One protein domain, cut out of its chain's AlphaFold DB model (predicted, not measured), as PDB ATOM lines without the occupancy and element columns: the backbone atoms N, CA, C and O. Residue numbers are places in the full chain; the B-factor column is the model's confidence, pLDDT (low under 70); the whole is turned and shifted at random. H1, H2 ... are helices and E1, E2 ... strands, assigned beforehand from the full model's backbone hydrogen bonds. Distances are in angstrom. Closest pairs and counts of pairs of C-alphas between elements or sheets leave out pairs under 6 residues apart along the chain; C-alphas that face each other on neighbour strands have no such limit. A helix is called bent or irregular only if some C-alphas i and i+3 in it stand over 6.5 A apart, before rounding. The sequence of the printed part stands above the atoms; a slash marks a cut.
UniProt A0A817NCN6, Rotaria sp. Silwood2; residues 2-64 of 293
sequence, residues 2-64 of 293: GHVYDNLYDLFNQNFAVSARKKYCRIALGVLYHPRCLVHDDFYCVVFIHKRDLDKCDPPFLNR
ATOM      1  N   GLY A   2       0.976   2.704  12.387       57.66
ATOM      2  CA  GLY A   2       0.443   1.469  13.005       57.66
ATOM      3  C   GLY A   2       1.160   0.992  14.276       57.66
ATOM      4  O   GLY A   2       0.541   0.902  15.324       57.66
ATOM      5  N   HIS A   3       2.485   0.813  14.239       64.62
ATOM      6  CA  HIS A   3       3.216   0.304  15.410       64.62
ATOM      7  C   HIS A   3       3.257   1.261  16.610       64.62
ATOM      8  O   HIS A   3       3.303   0.810  17.746       64.62
ATOM      9  N   VAL A   4       3.247   2.579  16.390       75.94
ATOM     10  CA  VAL A   4       3.279   3.560  17.491       75.94
ATOM     11  C   VAL A   4       1.904   3.682  18.144       75.94
ATOM     12  O   VAL A   4       1.819   3.835  19.360       75.94
ATOM     13  N   TYR A   5       0.834   3.573  17.353       77.81
ATOM     14  CA  TYR A   5      -0.536   3.615  17.857       77.81
ATOM     15  C   TYR A   5      -0.828   2.466  18.827       77.81
ATOM     16  O   TYR A   5      -1.262   2.722  19.951       77.81
ATOM     17  N   ASP A   6      -0.521   1.230  18.430       80.00
ATOM     18  CA  ASP A   6      -0.746   0.052  19.275       80.00
ATOM     19  C   ASP A   6       0.075   0.131  20.570       80.00
ATOM     20  O   ASP A   6      -0.413  -0.172  21.661       80.00
ATOM     21  N   ASN A   7       1.309   0.626  20.461       86.31
ATOM     22  CA  ASN A   7       2.223   0.793  21.584       86.31
ATOM     23  C   ASN A   7       1.748   1.843  22.607       86.31
ATOM     24  O   ASN A   7       2.010   1.713  23.803       86.31
ATOM     25  N   LEU A   8       1.040   2.884  22.160       89.06
ATOM     26  CA  LEU A   8       0.587   4.009  22.990       89.06
ATOM     27  C   LEU A   8      -0.924   3.987  23.260       89.06
ATOM     28  O   LEU A   8      -1.501   4.991  23.684       89.06
ATOM     29  N   TYR A   9      -1.576   2.845  23.047       86.88
ATOM     30  CA  TYR A   9      -3.028   2.728  23.128       86.88
ATOM     31  C   TYR A   9      -3.603   3.195  24.475       86.88
ATOM     32  O   TYR A   9      -4.524   4.012  24.503       86.88
ATOM     33  N   ASP A  10      -3.060   2.725  25.603       87.94
ATOM     34  CA  ASP A  10      -3.542   3.124  26.934       87.94
ATOM     35  C   ASP A  10      -3.311   4.621  27.208       87.94
ATOM     36  O   ASP A  10      -4.138   5.260  27.863       87.94
ATOM     37  N   LEU A  11      -2.243   5.204  26.648       90.75
ATOM     38  CA  LEU A  11      -1.935   6.631  26.779       90.75
ATOM     39  C   LEU A  11      -2.985   7.473  26.056       90.75
ATOM     40  O   LEU A  11      -3.532   8.407  26.638       90.75
ATOM     41  N   PHE A  12      -3.325   7.105  24.821       89.69
ATOM     42  CA  PHE A  12      -4.330   7.818  24.029       89.69
ATOM     43  C   PHE A  12      -5.755   7.631  24.555       89.69
ATOM     44  O   PHE A  12      -6.593   8.505  24.367       89.69
ATOM     45  N   ASN A  13      -6.043   6.525  25.249       87.81
ATOM     46  CA  ASN A  13      -7.314   6.352  25.961       87.81
ATOM     47  C   ASN A  13      -7.382   7.123  27.287       87.81
ATOM     48  O   ASN A  13      -8.411   7.057  27.955       87.81
ATOM     49  N   GLN A  14      -6.301   7.800  27.696       88.56
ATOM     50  CA  GLN A  14      -6.168   8.398  29.028       88.56
ATOM     51  C   GLN A  14      -6.444   7.383  30.156       88.56
ATOM     52  O   GLN A  14      -6.957   7.719  31.226       88.56
ATOM     53  N   ASN A  15      -6.108   6.113  29.911       89.88
ATOM     54  CA  ASN A  15      -6.323   5.015  30.842       89.88
ATOM     55  C   ASN A  15      -5.184   4.995  31.873       89.88
ATOM     56  O   ASN A  15      -4.174   4.302  31.709       89.88
ATOM     57  N   PHE A  16      -5.324   5.813  32.916       93.00
ATOM     58  CA  PHE A  16      -4.301   5.999  33.942       93.00
ATOM     59  C   PHE A  16      -4.646   5.285  35.248       93.00
ATOM     60  O   PHE A  16      -5.716   5.472  35.824       93.00
ATOM     61  N   ALA A  17      -3.680   4.543  35.785       92.31
ATOM     62  CA  ALA A  17      -3.710   4.100  37.172       92.31
ATOM     63  C   ALA A  17      -3.165   5.219  38.067       92.31
ATOM     64  O   ALA A  17      -2.046   5.694  37.858       92.31
ATOM     65  N   VAL A  18      -3.925   5.630  39.082       91.38
ATOM     66  CA  VAL A  18      -3.497   6.675  40.020       91.38
ATOM     67  C   VAL A  18      -2.982   6.034  41.305       91.38
ATOM     68  O   VAL A  18      -3.707   5.303  41.977       91.38
ATOM     69  N   SER A  19      -1.732   6.319  41.665       91.31
ATOM     70  CA  SER A  19      -1.140   5.898  42.940       91.31
ATOM     71  C   SER A  19      -0.274   7.013  43.510       91.31
ATOM     72  O   SER A  19       0.490   7.637  42.778       91.31
ATOM     73  N   ALA A  20      -0.415   7.297  44.807       91.12
ATOM     74  CA  ALA A  20       0.290   8.389  45.486       91.12
ATOM     75  C   ALA A  20       0.192   9.740  44.740       91.12
ATOM     76  O   ALA A  20       1.184  10.452  44.597       91.12
ATOM     77  N   ARG A  21      -1.013  10.075  44.242       91.00
ATOM     78  CA  ARG A  21      -1.309  11.277  43.429       91.00
ATOM     79  C   ARG A  21      -0.523  11.380  42.114       91.00
ATOM     80  O   ARG A  21      -0.471  12.447  41.523       91.00
ATOM     81  N   LYS A  22       0.070  10.283  41.645       92.94
ATOM     82  CA  LYS A  22       0.776  10.200  40.365       92.94
ATOM     83  C   LYS A  22      -0.008   9.322  39.395       92.94
ATOM     84  O   LYS A  22      -0.499   8.260  39.789       92.94
ATOM     85  N   LYS A  23      -0.121   9.766  38.142       94.44
ATOM     86  CA  LYS A  23      -0.750   9.016  37.048       94.44
ATOM     87  C   LYS A  23       0.279   8.100  36.402       94.44
ATOM     88  O   LYS A  23       1.371   8.539  36.058       94.44
ATOM     89  N   TYR A  24      -0.069   6.837  36.215       94.69
ATOM     90  CA  TYR A  24       0.765   5.866  35.516       94.69
ATOM     91  C   TYR A  24       0.001   5.284  34.339       94.69
ATOM     92  O   TYR A  24      -1.158   4.893  34.480       94.69
ATOM     93  N   CYS A  25       0.667   5.185  33.198       93.56
ATOM     94  CA  CYS A  25       0.126   4.602  31.983       93.56
ATOM     95  C   CYS A  25       0.965   3.401  31.557       93.56
ATOM     96  O   CYS A  25       2.184   3.396  31.730       93.56
ATOM     97  N   ARG A  26       0.327   2.379  30.995       92.38
ATOM     98  CA  ARG A  26       1.037   1.261  30.381       92.38
ATOM     99  C   ARG A  26       1.460   1.662  28.968       92.38
ATOM    100  O   ARG A  26       0.630   2.083  28.174       92.38
ATOM    101  N   ILE A  27       2.740   1.504  28.656       91.19
ATOM    102  CA  ILE A  27       3.250   1.635  27.288       91.19
ATOM    103  C   ILE A  27       3.580   0.239  26.803       91.19
ATOM    104  O   ILE A  27       4.243  -0.506  27.523       91.19
ATOM    105  N   ALA A  28       3.114  -0.132  25.615       89.25
ATOM    106  CA  ALA A  28       3.466  -1.399  25.010       89.25
ATOM    107  C   ALA A  28       4.698  -1.275  24.115       89.25
ATOM    108  O   ALA A  28       4.811  -0.370  23.301       89.25
ATOM    109  N   LEU A  29       5.661  -2.168  24.315       84.56
ATOM    110  CA  LEU A  29       6.919  -2.222  23.581       84.56
ATOM    111  C   LEU A  29       7.091  -3.659  23.086       84.56
ATOM    112  O   LEU A  29       7.771  -4.489  23.695       84.56
ATOM    113  N   GLY A  30       6.403  -3.971  21.989       81.31
ATOM    114  CA  GLY A  30       6.253  -5.341  21.507       81.31
ATOM    115  C   GLY A  30       5.250  -6.147  22.340       81.31
ATOM    116  O   GLY A  30       4.471  -5.597  23.108       81.31
ATOM    117  N   VAL A  31       5.258  -7.471  22.175       78.12
ATOM    118  CA  VAL A  31       4.194  -8.358  22.696       78.12
ATOM    119  C   VAL A  31       4.315  -8.635  24.201       78.12
ATOM    120  O   VAL A  31       3.337  -8.988  24.855       78.12
ATOM    121  N   LEU A  32       5.523  -8.524  24.761       81.19
ATOM    122  CA  LEU A  32       5.832  -9.025  26.106       81.19
ATOM    123  C   LEU A  32       6.251  -7.934  27.092       81.19
ATOM    124  O   LEU A  32       6.117  -8.127  28.301       81.19
ATOM    125  N   TYR A  33       6.750  -6.797  26.609       86.88
ATOM    126  CA  TYR A  33       7.267  -5.743  27.471       86.88
ATOM    127  C   TYR A  33       6.279  -4.584  27.543       86.88
ATOM    128  O   TYR A  33       6.031  -3.890  26.561       86.88
ATOM    129  N   HIS A  34       5.690  -4.393  28.724       89.31
ATOM    130  CA  HIS A  34       4.649  -3.397  28.934       89.31
ATOM    131  C   HIS A  34       4.878  -2.576  30.218       89.31
ATOM    132  O   HIS A  34       4.170  -2.780  31.214       89.31
ATOM    133  N   PRO A  35       5.901  -1.705  30.258       91.00
ATOM    134  CA  PRO A  35       6.198  -0.901  31.439       91.00
ATOM    135  C   PRO A  35       5.041   0.029  31.821       91.00
ATOM    136  O   PRO A  35       4.275   0.492  30.975       91.00
ATOM    137  N   ARG A  36       4.943   0.337  33.120       92.25
ATOM    138  CA  ARG A  36       4.103   1.430  33.625       92.25
ATOM    139  C   ARG A  36       4.952   2.685  33.755       92.25
ATOM    140  O   ARG A  36       5.820   2.761  34.622       92.25
ATOM    141  N   CYS A  37       4.687   3.657  32.901       92.00
ATOM    142  CA  CYS A  37       5.388   4.927  32.857       92.00
ATOM    143  C   CYS A  37       4.598   5.985  33.625       92.00
ATOM    144  O   CYS A  37       3.370   6.042  33.541       92.00
ATOM    145  N   LEU A  38       5.308   6.814  34.389       94.06
ATOM    146  CA  LEU A  38       4.735   7.997  35.021       94.06
ATOM    147  C   LEU A  38       4.306   8.987  33.933       94.06
ATOM    148  O   LEU A  38       5.084   9.274  33.027       94.06
ATOM    149  N   VAL A  39       3.098   9.528  34.054       94.06
ATOM    150  CA  VAL A  39       2.585  10.599  33.197       94.06
ATOM    151  C   VAL A  39       2.477  11.860  34.042       94.06
ATOM    152  O   VAL A  39       1.818  11.862  35.083       94.06
ATOM    153  N   HIS A  40       3.176  12.909  33.616       94.12
ATOM    154  CA  HIS A  40       3.107  14.218  34.254       94.12
ATOM    155  C   HIS A  40       1.746  14.870  33.976       94.12
ATOM    156  O   HIS A  40       1.181  14.658  32.906       94.12
ATOM    157  N   ASP A  41       1.225  15.669  34.908       91.31
ATOM    158  CA  ASP A  41      -0.080  16.319  34.723       91.31
ATOM    159  C   ASP A  41      -0.077  17.339  33.571       91.31
ATOM    160  O   ASP A  41      -1.078  17.460  32.875       91.31
ATOM    161  N   ASP A  42       1.069  17.973  33.305       93.69
ATOM    162  CA  ASP A  42       1.270  18.902  32.176       93.69
ATOM    163  C   ASP A  42       1.751  18.220  30.879       93.69
ATOM    164  O   ASP A  42       2.310  18.868  29.993       93.69
ATOM    165  N   PHE A  43       1.615  16.898  30.761       91.75
ATOM    166  CA  PHE A  43       1.953  16.199  29.523       91.75
ATOM    167  C   PHE A  43       0.829  16.346  28.488       91.75
ATOM    168  O   PHE A  43      -0.305  15.935  28.732       91.75
ATOM    169  N   TYR A  44       1.173  16.836  27.296       91.25
ATOM    170  CA  TYR A  44       0.264  16.932  26.153       91.25
ATOM    171  C   TYR A  44       0.817  16.147  24.964       91.25
ATOM    172  O   TYR A  44       2.016  16.166  24.689       91.25
ATOM    173  N   CYS A  45      -0.071  15.478  24.229       89.06
ATOM    174  CA  CYS A  45       0.263  14.793  22.987       89.06
ATOM    175  C   CYS A  45      -0.518  15.424  21.834       89.06
ATOM    176  O   CYS A  45      -1.748  15.416  21.837       89.06
ATOM    177  N   VAL A  46       0.207  15.957  20.851       91.62
ATOM    178  CA  VAL A  46      -0.365  16.549  19.640       91.62
ATOM    179  C   VAL A  46       0.007  15.671  18.454       91.62
ATOM    180  O   VAL A  46       1.176  15.337  18.262       91.62
ATOM    181  N   VAL A  47      -0.988  15.300  17.650       89.69
ATOM    182  CA  VAL A  47      -0.790  14.504  16.436       89.69
ATOM    183  C   VAL A  47      -1.162  15.349  15.226       89.69
ATOM    184  O   VAL A  47      -2.301  15.790  15.095       89.69
ATOM    185  N   PHE A  48      -0.209  15.532  14.313       90.81
ATOM    186  CA  PHE A  48      -0.451  16.183  13.030       90.81
ATOM    187  C   PHE A  48      -0.808  15.142  11.969       90.81
ATOM    188  O   PHE A  48      -0.070  14.182  11.749       90.81
ATOM    189  N   ILE A  49      -1.945  15.343  11.303       90.12
ATOM    190  CA  ILE A  49      -2.431  14.489  10.216       90.12
ATOM    191  C   ILE A  49      -2.784  15.399   9.046       90.12
ATOM    192  O   ILE A  49      -3.526  16.369   9.207       90.12
ATOM    193  N   HIS A  50      -2.271  15.097   7.854       91.56
ATOM    194  CA  HIS A  50      -2.713  15.805   6.659       91.56
ATOM    195  C   HIS A  50      -4.187  15.503   6.391       91.56
ATOM    196  O   HIS A  50      -4.597  14.346   6.408       91.56
ATOM    197  N   LYS A  51      -4.975  16.528   6.045       90.81
ATOM    198  CA  LYS A  51      -6.417  16.388   5.770       90.81
ATOM    199  C   LYS A  51      -6.740  15.255   4.783       90.81
ATOM    200  O   LYS A  51      -7.707  14.536   4.982       90.81
ATOM    201  N   ARG A  52      -5.903  15.066   3.754       92.31
ATOM    202  CA  ARG A  52      -6.048  14.005   2.733       92.31
ATOM    203  C   ARG A  52      -5.854  12.577   3.259       92.31
ATOM    204  O   ARG A  52      -6.230  11.626   2.587       92.31
ATOM    205  N   ASP A  53      -5.200  12.432   4.406       91.44
ATOM    206  CA  ASP A  53      -4.878  11.144   5.021       91.44
ATOM    207  C   ASP A  53      -5.819  10.822   6.192       91.44
ATOM    208  O   ASP A  53      -5.719   9.742   6.767       91.44
ATOM    209  N   LEU A  54      -6.763  11.718   6.514       90.31
ATOM    210  CA  LEU A  54      -7.714  11.546   7.612       90.31
ATOM    211  C   LEU A  54      -8.566  10.280   7.440       90.31
ATOM    212  O   LEU A  54      -8.711   9.515   8.387       90.31
ATOM    213  N   ASP A  55      -9.046  10.021   6.223       90.25
ATOM    214  CA  ASP A  55      -9.881   8.854   5.908       90.25
ATOM    215  C   ASP A  55      -9.104   7.529   5.959       90.25
ATOM    216  O   ASP A  55      -9.699   6.453   5.977       90.25
ATOM    217  N   LYS A  56      -7.765   7.589   5.986       90.12
ATOM    218  CA  LYS A  56      -6.893   6.414   6.132       90.12
ATOM    219  C   LYS A  56      -6.641   6.055   7.595       90.12
ATOM    220  O   LYS A  56      -6.032   5.023   7.863       90.12
ATOM    221  N   CYS A  57      -7.021   6.921   8.534       88.00
ATOM    222  CA  CYS A  57      -6.847   6.676   9.958       88.00
ATOM    223  C   CYS A  57      -8.014   5.863  10.517       88.00
ATOM    224  O   CYS A  57      -9.176   6.127  10.212       88.00
ATOM    225  N   ASP A  58      -7.706   4.921  11.408       87.81
ATOM    226  CA  ASP A  58      -8.733   4.115  12.059       87.81
ATOM    227  C   ASP A  58      -9.689   5.009  12.875       87.81
ATOM    228  O   ASP A  58      -9.231   5.786  13.725       87.81
ATOM    229  N   PRO A  59     -11.020   4.897  12.701       88.81
ATOM    230  CA  PRO A  59     -11.979   5.722  13.437       88.81
ATOM    231  C   PRO A  59     -11.804   5.692  14.967       88.81
ATOM    232  O   PRO A  59     -11.889   6.752  15.592       88.81
ATOM    233  N   PRO A  60     -11.489   4.547  15.614       87.44
ATOM    234  CA  PRO A  60     -11.185   4.530  17.042       87.44
ATOM    235  C   PRO A  60      -9.995   5.412  17.425       87.44
ATOM    236  O   PRO A  60     -10.012   6.012  18.499       87.44
ATOM    237  N   PHE A  61      -8.943   5.481  16.605       86.88
ATOM    238  CA  PHE A  61      -7.808   6.367  16.868       86.88
ATOM    239  C   PHE A  61      -8.260   7.823  16.826       86.88
ATOM    240  O   PHE A  61      -8.055   8.553  17.794       86.88
ATOM    241  N   LEU A  62      -8.975   8.210  15.765       89.38
ATOM    242  CA  LEU A  62      -9.499   9.567  15.627       89.38
ATOM    243  C   LEU A  62     -10.397   9.944  16.808       89.38
ATOM    244  O   LEU A  62     -10.277  11.044  17.335       89.38
ATOM    245  N   ASN A  63     -11.260   9.043  17.281       90.12
ATOM    246  CA  ASN A  63     -12.191   9.294  18.389       90.12
ATOM    247  C   ASN A  63     -11.527   9.615  19.742       90.12
ATOM    248  O   ASN A  63     -12.224  10.059  20.649       90.12
ATOM    249  N   ARG A  64     -10.208   9.439  19.878       90.81
ATOM    250  CA  ARG A  64      -9.450   9.727  21.111       90.81
ATOM    251  C   ARG A  64      -8.850  11.124  21.175       90.81
ATOM    252  O   ARG A  64      -8.405  11.541  22.236       90.81
TER     253      ARG A  64
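This is residues 2 to 64 of the 293 residues of a protein of Rotaria sp. Silwood2 (UniProt A0A817NCN6). A small three-stranded antiparallel sheet, E1, E2 and E3, makes one end of a loose, drawn-out model, and two short helices, H3 and H4, make the other end. The short helices H1 and H2 lie between the two ends, H2 near the middle and just grazing the sheet, while residues 40 to 50 run as a long link from E3 along the length of the model to H3. The printed part has 63 residues, with four named helices and three named strands in the order H1, H2, E1, E2, E3, H3, H4; the sheet's order is E1, E2, E3, and the class is mixed, helices and strands. The whole is loose, with a radius of gyration of the C-alphas of 13.4 A, and its spans of 43 by 29 by 15 A are only just flat.

The inner strand of the sheet is E2, residues 22 to 26, and the edge strands are E1, residues 17 to 19, and E3, residues 36 to 39. The three strands make a meander, each strand the antiparallel neighbour of the one before. E1 and E2 form a hairpin, with 145 degrees between their directions; N 17 and O 24 are 2.9 A apart and N 24 and O 17 2.8 A, within hydrogen-bond range. E2 and E3 form a hairpin at 133 degrees, with N 25 and O 37 within hydrogen-bond range at 2.9 A and N 37 and O 25 at 2.8 A. H2, residues 9 to 12, is on the sheet but only grazes it; the closest C-alphas of H2 and E2 are those of Leu 11 and Cys 25, 6.0 A apart. H1, residues 2 to 7, is not on the sheet, and H1 and H2 meet only through their link. H1 and H4, residues 59 to 62, are close but not clearly touching, with the closest C-alphas, those of Tyr 5 and Phe 61, 7.8 A apart. H2 and H4 are only just apart, closest at 8.1 A. H3, residues 51 to 56, and H4 are also only just apart, closest at 8.4 A. In H1 each O i to N i+4 pair is within hydrogen-bond range, H2 and H4 are too short for such a pair, and H3 has 0 of 2 within range but 2 of 3 O i to N i+3 pairs.

E2 is 13.4 A long from first to last C-alpha, beginning at C-alpha 22 (0.776, 10.200, 40.365). E3 is 9.3 A long and E1 6.6 A. H1 is 8.8 A long, from C-alpha 2 (0.443, 1.469, 13.005), and H2 is 5.3 A. H3 is 10.0 A long and irregular, with C-alphas 52 and 55 7.2 A apart. H4 is 5.1 A long and ends at C-alpha 62 (-9.499, 9.567, 15.627).

The two C-alphas farthest apart are those of Ala 20 and Arg 52, at 43.6 A. The printed part has no cut. The link from E3 to H3 is long, with 11 residues, and that from E2 to E3 is short, with 9. The mean pLDDT of the printed part is 88.5, and residues 2 to 3 are under 70.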